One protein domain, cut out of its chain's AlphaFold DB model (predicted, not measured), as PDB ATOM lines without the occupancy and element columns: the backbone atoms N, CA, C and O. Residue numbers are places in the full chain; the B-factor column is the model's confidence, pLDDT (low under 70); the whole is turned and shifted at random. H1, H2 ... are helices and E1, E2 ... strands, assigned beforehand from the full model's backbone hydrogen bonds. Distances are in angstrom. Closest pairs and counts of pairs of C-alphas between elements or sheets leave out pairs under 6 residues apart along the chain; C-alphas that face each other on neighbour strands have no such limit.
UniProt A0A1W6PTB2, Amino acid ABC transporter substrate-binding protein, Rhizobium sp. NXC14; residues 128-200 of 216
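What this domain is: This is residues 128 to 200 of the 216 residues of the protein "Amino acid ABC transporter substrate-binding protein" of Rhizobium sp. NXC14 (UniProt A0A1W6PTB2). A twisted four-stranded sheet has one helix, H1, over one face, in two layers; residues 182 to 189 stick out as a loop. The 73 printed residues run E1, E2, H1, E3, E4, with under half in named elements, class mixed; the mixed sheet's order is E1, E4, E2, E3. It is compact, radius of gyration of the C-alphas 11.6 A, spanning 29 by 26 by 22 A.

How they stand to each other: Start at E1, residues 128 to 132, antiparallel to E4, residues 193 to 199; N 129 and O 197 are within hydrogen-bond range, 2.9 A. E2, residues 148 to 152, is parallel to E4, with N 150 to O 194 2.8 A, and to E3, residues 170 to 174, with N 149 to O 170 2.8 A. H1, residues 156 to 165, is on the sheet, height 8.1 A, over E4 and E2; its closest C-alphas to E2 are Asp 158 and Val 151, 5.6 A. Its O i to N i+4 pairs are each within hydrogen-bond range. E2, H1, E3 make a strand-helix-strand unit, parallel neighbour strands with a helix between, its crossover right-handed.

Where its parts are: Find C-alpha 128 at (-23.086, -1.354, 123.375), where E1 begins. H1 runs 14.3 A; E4 runs 18.5 A to C-alpha 199 at (-21.708, -5.813, 119.004).

The domain as a whole: The printed part has no cut. Links E1 to E2 and E3 to E4 are long. Residues 175 to 200 have pLDDT under 70.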
ATOM      1  N   ILE A 128     -24.288  -1.654 122.602       80.38
ATOM      2  CA  ILE A 128     -23.086  -1.354 123.375       80.38
ATOM      3  C   ILE A 128     -22.921  -2.454 124.424       80.38
ATOM      4  O   ILE A 128     -23.804  -2.642 125.259       80.38
ATOM      5  N   SER A 129     -21.788  -3.150 124.385       80.44
ATOM      6  CA  SER A 129     -21.488  -4.283 125.256       80.44
ATOM      7  C   SER A 129     -20.133  -4.101 125.933       80.44
ATOM      8  O   SER A 129     -19.170  -3.617 125.331       80.44
ATOM      9  N   LEU A 130     -20.057  -4.506 127.200       82.00
ATOM     10  CA  LEU A 130     -18.816  -4.545 127.964       82.00
ATOM     11  C   LEU A 130     -18.164  -5.921 127.809       82.00
ATOM     12  O   LEU A 130     -18.806  -6.947 128.023       82.00
ATOM     13  N   TYR A 131     -16.882  -5.931 127.470       83.00
ATOM     14  CA  TYR A 131     -16.067  -7.131 127.330       83.00
ATOM     15  C   TYR A 131     -14.989  -7.134 128.409       83.00
ATOM     16  O   TYR A 131     -14.225  -6.177 128.512       83.00
ATOM     17  N   ALA A 132     -14.919  -8.214 129.182       84.50
ATOM     18  CA  ALA A 132     -13.934  -8.434 130.241       84.50
ATOM     19  C   ALA A 132     -13.322  -9.838 130.114       84.50
ATOM     20  O   ALA A 132     -13.763 -10.648 129.288       84.50
ATOM     21  N   ALA A 133     -12.293 -10.138 130.909       80.50
ATOM     22  CA  ALA A 133     -11.735 -11.484 130.961       80.50
ATOM     23  C   ALA A 133     -12.798 -12.490 131.429       80.50
ATOM     24  O   ALA A 133     -13.641 -12.176 132.258       80.50
ATOM     25  N   LYS A 134     -12.737 -13.741 130.951       78.75
ATOM     26  CA  LYS A 134     -13.730 -14.781 131.300       78.75
ATOM     27  C   LYS A 134     -13.858 -15.024 132.815       78.75
ATOM     28  O   LYS A 134     -14.899 -15.489 133.266       78.75
ATOM     29  N   ALA A 135     -12.791 -14.770 133.572       80.25
ATOM     30  CA  ALA A 135     -12.784 -14.900 135.027       80.25
ATOM     31  C   ALA A 135     -13.578 -13.782 135.729       80.25
ATOM     32  O   ALA A 135     -14.106 -14.008 136.815       80.25
ATOM     33  N   ASP A 136     -13.706 -12.618 135.093       79.00
ATOM     34  CA  ASP A 136     -14.375 -11.447 135.638       79.00
ATOM     35  C   ASP A 136     -15.827 -11.435 135.154       79.00
ATOM     36  O   ASP A 136     -16.122 -11.254 133.972       79.00
ATOM     37  N   THR A 137     -16.765 -11.671 136.072       77.31
ATOM     38  CA  THR A 137     -18.199 -11.674 135.756       77.31
ATOM     39  C   THR A 137     -18.844 -10.413 136.304       77.31
ATOM     40  O   THR A 137     -18.889 -10.225 137.515       77.31
ATOM     41  N   ALA A 138     -19.398  -9.588 135.419       78.25
ATOM     42  CA  ALA A 138     -20.200  -8.427 135.783       78.25
ATOM     43  C   ALA A 138     -21.560  -8.495 135.086       78.25
ATOM     44  O   ALA A 138     -21.637  -8.755 133.885       78.25
ATOM     45  N   LYS A 139     -22.638  -8.281 135.843       79.56
ATOM     46  CA  LYS A 139     -24.019  -8.271 135.333       79.56
ATOM     47  C   LYS A 139     -24.690  -6.918 135.523       79.56
ATOM     48  O   LYS A 139     -25.627  -6.595 134.799       79.56
ATOM     49  N   THR A 140     -24.221  -6.143 136.493       80.94
ATOM     50  CA  THR A 140     -24.753  -4.830 136.837       80.94
ATOM     51  C   THR A 140     -23.652  -3.768 136.790       80.94
ATOM     52  O   THR A 140     -22.475  -4.094 136.954       80.94
ATOM     53  N   PRO A 141     -24.002  -2.479 136.623       77.06
ATOM     54  CA  PRO A 141     -23.033  -1.387 136.725       77.06
ATOM     55  C   PRO A 141     -22.334  -1.292 138.093       77.06
ATOM     56  O   PRO A 141     -21.256  -0.713 138.186       77.06
ATOM     57  N   ALA A 142     -22.919  -1.857 139.155       80.44
ATOM     58  CA  ALA A 142     -22.301  -1.886 140.479       80.44
ATOM     59  C   ALA A 142     -21.147  -2.901 140.564       80.44
ATOM     60  O   ALA A 142     -20.177  -2.658 141.277       80.44
ATOM     61  N   ASP A 143     -21.217  -3.999 139.803       82.88
ATOM     62  CA  ASP A 143     -20.203  -5.067 139.815       82.88
ATOM     63  C   ASP A 143     -18.855  -4.600 139.242       82.88
ATOM     64  O   ASP A 143     -17.814  -5.196 139.511       82.88
ATOM     65  N   ILE A 144     -18.885  -3.526 138.451       80.81
ATOM     66  CA  ILE A 144     -17.716  -2.933 137.794       80.81
ATOM     67  C   ILE A 144     -17.166  -1.715 138.542       80.81
ATOM     68  O   ILE A 144     -16.319  -0.992 138.016       80.81
ATOM     69  N   ALA A 145     -17.616  -1.477 139.776       82.94
ATOM     70  CA  ALA A 145     -17.021  -0.462 140.634       82.94
ATOM     71  C   ALA A 145     -15.543  -0.797 140.913       82.94
ATOM     72  O   ALA A 145     -15.185  -1.929 141.231       82.94
ATOM     73  N   GLY A 146     -14.669   0.195 140.773       81.19
ATOM     74  CA  GLY A 146     -13.220   0.070 140.915       81.19
ATOM     75  C   GLY A 146     -12.497  -0.474 139.681       81.19
ATOM     76  O   GLY A 146     -11.268  -0.496 139.683       81.19
ATOM     77  N   TRP A 147     -13.217  -0.876 138.626       85.06
ATOM     78  CA  TRP A 147     -12.603  -1.400 137.404       85.06
ATOM     79  C   TRP A 147     -11.978  -0.281 136.565       85.06
ATOM     80  O   TRP A 147     -12.419   0.874 136.613       85.06
ATOM     81  N   GLU A 148     -10.984  -0.626 135.745       83.44
ATOM     82  CA  GLU A 148     -10.511   0.248 134.668       83.44
ATOM     83  C   GLU A 148     -11.176  -0.126 133.339       83.44
ATOM     84  O   GLU A 148     -11.028  -1.238 132.834       83.44
ATOM     85  N   ILE A 149     -11.911   0.814 132.745       83.19
ATOM     86  CA  ILE A 149     -12.718   0.564 131.549       83.19
ATOM     87  C   ILE A 149     -12.202   1.390 130.373       83.19
ATOM     88  O   ILE A 149     -12.245   2.620 130.394       83.19
ATOM     89  N   GLY A 150     -11.736   0.715 129.323       83.69
ATOM     90  CA  GLY A 150     -11.274   1.319 128.077       83.69
ATOM     91  C   GLY A 150     -12.419   1.632 127.111       83.69
ATOM     92  O   GLY A 150     -13.188   0.745 126.737       83.69
ATOM     93  N   VAL A 151     -12.501   2.884 126.648       82.25
ATOM     94  CA  VAL A 151     -13.496   3.341 125.660       82.25
ATOM     95  C   VAL A 151     -12.877   4.242 124.585       82.25
ATOM     96  O   VAL A 151     -11.941   4.998 124.873       82.25
ATOM     97  N   PRO A 152     -13.397   4.239 123.342       78.69
ATOM     98  CA  PRO A 152     -13.038   5.257 122.362       78.69
ATOM     99  C   PRO A 152     -13.533   6.638 122.821       78.69
ATOM    100  O   PRO A 152     -14.696   6.800 123.197       78.69
ATOM    101  N   LYS A 153     -12.670   7.653 122.779       80.94
ATOM    102  CA  LYS A 153     -12.982   9.024 123.204       80.94
ATOM    103  C   LYS A 153     -14.111   9.623 122.358       80.94
ATOM    104  O   LYS A 153     -14.095   9.498 121.132       80.94
ATOM    105  N   SER A 154     -15.053  10.317 123.008       79.25
ATOM    106  CA  SER A 154     -16.178  11.005 122.340       79.25
ATOM    107  C   SER A 154     -17.110  10.065 121.560       79.25
ATOM    108  O   SER A 154     -17.808  10.467 120.623       79.25
ATOM    109  N   SER A 155     -17.117   8.789 121.942       80.69
ATOM    110  CA  SER A 155     -18.006   7.777 121.391       80.69
ATOM    111  C   SER A 155     -19.291   7.655 122.210       80.69
ATOM    112  O   SER A 155     -19.392   8.138 123.338       80.69
ATOM    113  N   SER A 156     -20.287   6.975 121.648       81.56
ATOM    114  CA  SER A 156     -21.492   6.595 122.389       81.56
ATOM    115  C   SER A 156     -21.178   5.652 123.555       81.56
ATOM    116  O   SER A 156     -21.881   5.691 124.556       81.56
ATOM    117  N   GLN A 157     -20.103   4.862 123.460       81.94
ATOM    118  CA  GLN A 157     -19.613   3.995 124.533       81.94
ATOM    119  C   GLN A 157     -19.086   4.802 125.726       81.94
ATOM    120  O   GLN A 157     -19.383   4.453 126.862       81.94
ATOM    121  N   ASP A 158     -18.345   5.888 125.470       83.94
ATOM    122  CA  ASP A 158     -17.844   6.806 126.508       83.94
ATOM    123  C   ASP A 158     -19.003   7.444 127.275       83.94
ATOM    124  O   ASP A 158     -19.038   7.394 128.506       83.94
ATOM    125  N   LYS A 159     -20.007   7.950 126.549       85.31
ATOM    126  CA  LYS A 159     -21.223   8.489 127.168       85.31
ATOM    127  C   LYS A 159     -21.969   7.419 127.970       85.31
ATOM    128  O   LYS A 159     -22.239   7.636 129.143       85.31
ATOM    129  N   ALA A 160     -22.255   6.267 127.364       84.56
ATOM    130  CA  ALA A 160     -23.026   5.205 128.006       84.56
ATOM    131  C   ALA A 160     -22.361   4.692 129.289       84.56
ATOM    132  O   ALA A 160     -23.043   4.531 130.297       84.56
ATOM    133  N   ILE A 161     -21.040   4.466 129.279       84.62
ATOM    134  CA  ILE A 161     -20.354   3.991 130.483       84.62
ATOM    135  C   ILE A 161     -20.262   5.084 131.543       84.62
ATOM    136  O   ILE A 161     -20.503   4.799 132.709       84.62
ATOM    137  N   THR A 162     -19.979   6.331 131.149       86.38
ATOM    138  CA  THR A 162     -19.897   7.458 132.088       86.38
ATOM    139  C   THR A 162     -21.241   7.685 132.780       86.38
ATOM    140  O   THR A 162     -21.270   7.882 133.991       86.38
ATOM    141  N   ASP A 163     -22.349   7.580 132.042       85.56
ATOM    142  CA  ASP A 163     -23.700   7.694 132.596       85.56
ATOM    143  C   ASP A 163     -24.047   6.502 133.517       85.56
ATOM    144  O   ASP A 163     -24.763   6.676 134.500       85.56
ATOM    145  N   ALA A 164     -23.531   5.297 133.230       83.38
ATOM    146  CA  ALA A 164     -23.836   4.079 133.988       83.38
ATOM    147  C   ALA A 164     -23.032   3.924 135.292       83.38
ATOM    148  O   ALA A 164     -23.580   3.454 136.287       83.38
ATOM    149  N   VAL A 165     -21.740   4.273 135.289       81.69
ATOM    150  CA  VAL A 165     -20.839   4.070 136.445       81.69
ATOM    151  C   VAL A 165     -20.535   5.366 137.198       81.69
ATOM    152  O   VAL A 165     -20.121   5.332 138.353       81.69
ATOM    153  N   GLY A 166     -20.733   6.533 136.581       78.88
ATOM    154  CA  GLY A 166     -20.348   7.809 137.181       78.88
ATOM    155  C   GLY A 166     -18.867   7.820 137.582       78.88
ATOM    156  O   GLY A 166     -17.988   7.630 136.743       78.88
ATOM    157  N   SER A 167     -18.591   8.038 138.872       74.56
ATOM    158  CA  SER A 167     -17.240   8.025 139.454       74.56
ATOM    159  C   SER A 167     -16.852   6.703 140.126       74.56
ATOM    160  O   SER A 167     -15.776   6.626 140.721       74.56
ATOM    161  N   THR A 168     -17.696   5.666 140.070       78.69
ATOM    162  CA  THR A 168     -17.421   4.396 140.764       78.69
ATOM    163  C   THR A 168     -16.367   3.553 140.055       78.69
ATOM    164  O   THR A 168     -15.778   2.693 140.699       78.69
ATOM    165  N   ALA A 169     -16.086   3.806 138.774       80.00
ATOM    166  CA  ALA A 169     -15.074   3.114 137.978       80.00
ATOM    167  C   ALA A 169     -14.167   4.107 137.233       80.00
ATOM    168  O   ALA A 169     -14.548   5.246 136.952       80.00
ATOM    169  N   THR A 170     -12.961   3.670 136.876       82.31
ATOM    170  CA  THR A 170     -11.996   4.498 136.143       82.31
ATOM    171  C   THR A 170     -12.198   4.333 134.639       82.31
ATOM    172  O   THR A 170     -11.922   3.275 134.085       82.31
ATOM    173  N   VAL A 171     -12.623   5.389 133.939       82.38
ATOM    174  CA  VAL A 171     -12.821   5.357 132.475       82.38
ATOM    175  C   VAL A 171     -11.576   5.866 131.737       82.38
ATOM    176  O   VAL A 171     -11.233   7.052 131.791       82.38
ATOM    177  N   ARG A 172     -10.903   4.976 131.002       84.31
ATOM    178  CA  ARG A 172      -9.734   5.266 130.158       84.31
ATOM    179  C   ARG A 172     -10.181   5.546 128.722       84.31
ATOM    180  O   ARG A 172     -10.774   4.696 128.065       84.31
ATOM    181  N   ARG A 173      -9.874   6.740 128.208       83.44
ATOM    182  CA  ARG A 173     -10.295   7.187 126.868       83.44
ATOM    183  C   ARG A 173      -9.152   7.076 125.864       83.44
ATOM    184  O   ARG A 173      -8.115   7.706 126.053       83.44
ATOM    185  N   SER A 174      -9.364   6.331 124.781       72.62
ATOM    186  CA  SER A 174      -8.403   6.150 123.683       72.62
ATOM    187  C   SER A 174      -8.893   6.811 122.393       72.62
ATOM    188  O   SER A 174     -10.090   6.858 122.123       72.62
ATOM    189  N   THR A 175      -7.983   7.328 121.571       63.03
ATOM    190  CA  THR A 175      -8.298   7.859 120.231       63.03
ATOM    191  C   THR A 175      -8.463   6.764 119.175       63.03
ATOM    192  O   THR A 175      -9.162   6.988 118.188       63.03
ATOM    193  N   THR A 176      -7.857   5.597 119.399       60.62
ATOM    194  CA  THR A 176      -7.993   4.378 118.587       60.62
ATOM    195  C   THR A 176      -8.965   3.426 119.272       60.62
ATOM    196  O   THR A 176      -8.950   3.340 120.506       60.62
ATOM    197  N   THR A 177      -9.787   2.702 118.506       56.47
ATOM    198  CA  THR A 177     -10.642   1.645 119.071       56.47
ATOM    199  C   THR A 177      -9.768   0.688 119.883       56.47
ATOM    200  O   THR A 177      -8.807   0.137 119.335       56.47
ATOM    201  N   PRO A 178     -10.039   0.499 121.189       53.34
ATOM    202  CA  PRO A 178      -9.289  -0.458 121.984       53.34
ATOM    203  C   PRO A 178      -9.426  -1.831 121.329       53.34
ATOM    204  O   PRO A 178     -10.532  -2.356 121.212       53.34
ATOM    205  N   ARG A 179      -8.320  -2.405 120.842       54.75
ATOM    206  CA  ARG A 179      -8.372  -3.781 120.347       54.75
ATOM    207  C   ARG A 179      -8.727  -4.693 121.523       54.75
ATOM    208  O   ARG A 179      -8.157  -4.482 122.596       54.75
ATOM    209  N   PRO A 180      -9.580  -5.718 121.331       48.41
ATOM    210  CA  PRO A 180      -9.743  -6.759 122.339       48.41
ATOM    211  C   PRO A 180      -8.350  -7.317 122.659       48.41
ATOM    212  O   PRO A 180      -7.619  -7.757 121.765       48.41
ATOM    213  N   PHE A 181      -7.944  -7.136 123.914       46.31
ATOM    214  CA  PHE A 181      -6.558  -7.146 124.375       46.31
ATOM    215  C   PHE A 181      -5.810  -8.432 123.976       46.31
ATOM    216  O   PHE A 181      -6.002  -9.486 124.574       46.31
ATOM    217  N   ARG A 182      -4.939  -8.361 122.956       36.59
ATOM    218  CA  ARG A 182      -4.070  -9.484 122.518       36.59
ATOM    219  C   ARG A 182      -2.637  -9.402 123.048       36.59
ATOM    220  O   ARG A 182      -1.881 -10.356 122.935       36.59
ATOM    221  N   HIS A 183      -2.274  -8.263 123.618       33.94
ATOM    222  CA  HIS A 183      -1.027  -8.016 124.327       33.94
ATOM    223  C   HIS A 183      -1.492  -7.486 125.681       33.94
ATOM    224  O   HIS A 183      -2.117  -6.432 125.724       33.94
ATOM    225  N   TRP A 184      -1.310  -8.235 126.758       39.56
ATOM    226  CA  TRP A 184      -1.355  -7.724 128.129       39.56
ATOM    227  C   TRP A 184      -0.920  -8.869 129.040       39.56
ATOM    228  O   TRP A 184      -1.490  -9.961 128.995       39.56
ATOM    229  N   SER A 185       0.159  -8.649 129.785       33.28
ATOM    230  CA  SER A 185       0.705  -9.646 130.700       33.28
ATOM    231  C   SER A 185      -0.234  -9.812 131.898       33.28
ATOM    232  O   SER A 185      -0.732  -8.806 132.397       33.28
ATOM    233  N   PRO A 186      -0.457 -11.047 132.383       35.69
ATOM    234  CA  PRO A 186      -1.389 -11.344 133.465       35.69
ATOM    235  C   PRO A 186      -0.785 -10.929 134.813       35.69
ATOM    236  O   PRO A 186      -0.369 -11.765 135.614       35.69
ATOM    237  N   ASP A 187      -0.692  -9.627 135.057       41.00
ATOM    238  CA  ASP A 187      -0.369  -9.093 136.370       41.00
ATOM    239  C   ASP A 187      -1.655  -8.992 137.201       41.00
ATOM    240  O   ASP A 187      -2.476  -8.094 137.024       41.00
ATOM    241  N   ARG A 188      -1.822  -9.948 138.120       43.50
ATOM    242  CA  ARG A 188      -2.962 -10.065 139.045       43.50
ATOM    243  C   ARG A 188      -3.021  -8.971 140.120       43.50
ATOM    244  O   ARG A 188      -3.951  -8.988 140.919       43.50
ATOM    245  N   SER A 189      -2.046  -8.062 140.180       42.81
ATOM    246  CA  SER A 189      -2.035  -6.951 141.142       42.81
ATOM    247  C   SER A 189      -2.818  -5.715 140.677       42.81
ATOM    248  O   SER A 189      -3.007  -4.780 141.456       42.81
ATOM    249  N   ARG A 190      -3.294  -5.702 139.425       50.38
ATOM    250  CA  ARG A 190      -4.056  -4.592 138.840       50.38
ATOM    251  C   ARG A 190      -5.568  -4.785 139.043       50.38
ATOM    252  O   ARG A 190      -6.028  -5.927 139.048       50.38
ATOM    253  N   PRO A 191      -6.342  -3.696 139.225       52.31
ATOM    254  CA  PRO A 191      -7.806  -3.758 139.247       52.31
ATOM    255  C   PRO A 191      -8.344  -4.412 137.968       52.31
ATOM    256  O   PRO A 191      -7.708  -4.333 136.921       52.31
ATOM    257  N   SER A 192      -9.509  -5.054 138.052       55.88
ATOM    258  CA  SER A 192     -10.180  -5.695 136.913       55.88
ATOM    259  C   SER A 192     -10.383  -4.710 135.755       55.88
ATOM    260  O   SER A 192     -10.802  -3.568 135.956       55.88
ATOM    261  N   GLU A 193     -10.058  -5.150 134.537       57.22
ATOM    262  CA  GLU A 193     -10.033  -4.309 133.334       57.22
ATOM    263  C   GLU A 193     -11.084  -4.782 132.309       57.22
ATOM    264  O   GLU A 193     -11.271  -5.981 132.087       57.22
ATOM    265  N   ALA A 194     -11.773  -3.843 131.656       64.44
ATOM    266  CA  ALA A 194     -12.782  -4.147 130.637       64.44
ATOM    267  C   ALA A 194     -12.765  -3.145 129.469       64.44
ATOM    268  O   ALA A 194     -12.291  -2.020 129.595       64.44
ATOM    269  N   THR A 195     -13.312  -3.524 128.312       62.34
ATOM    270  CA  THR A 195     -13.487  -2.633 127.149       62.34
ATOM    271  C   THR A 195     -14.921  -2.592 126.680       62.34
ATOM    272  O   THR A 195     -15.576  -3.625 126.573       62.34
ATOM    273  N   CYS A 196     -15.390  -1.400 126.337       58.53
ATOM    274  CA  CYS A 196     -16.714  -1.217 125.770       58.53
ATOM    275  C   CYS A 196     -16.638  -1.237 124.236       58.53
ATOM    276  O   CYS A 196     -15.935  -0.416 123.641       58.53
ATOM    277  N   SER A 197     -17.358  -2.158 123.594       56.88
ATOM    278  CA  SER A 197     -17.413  -2.300 122.134       56.88
ATOM    279  C   SER A 197     -18.858  -2.414 121.646       56.88
ATOM    280  O   SER A 197     -19.765  -2.726 122.413       56.88
ATOM    281  N   THR A 198     -19.083  -2.114 120.371       55.81
ATOM    282  CA  THR A 198     -20.381  -2.303 119.715       55.81
ATOM    283  C   THR A 198     -20.455  -3.696 119.107       55.81
ATOM    284  O   THR A 198     -19.670  -4.002 118.210       55.81
ATOM    285  N   ASP A 199     -21.398  -4.506 119.577       45.69
ATOM    286  CA  ASP A 199     -21.708  -5.813 119.004       45.69
ATOM    287  C   ASP A 199     -22.786  -5.686 117.919       45.69
ATOM    288  O   ASP A 199     -23.776  -4.959 118.085       45.69
ATOM    289  N   SER A 200     -22.594  -6.407 116.815       44.19
ATOM    290  CA  SER A 200     -23.611  -6.634 115.790       44.19
ATOM    291  C   SER A 200     -24.524  -7.758 116.274       44.19
ATOM    292  O   SER A 200     -24.423  -8.896 115.814       44.19
TER     293      SER A 200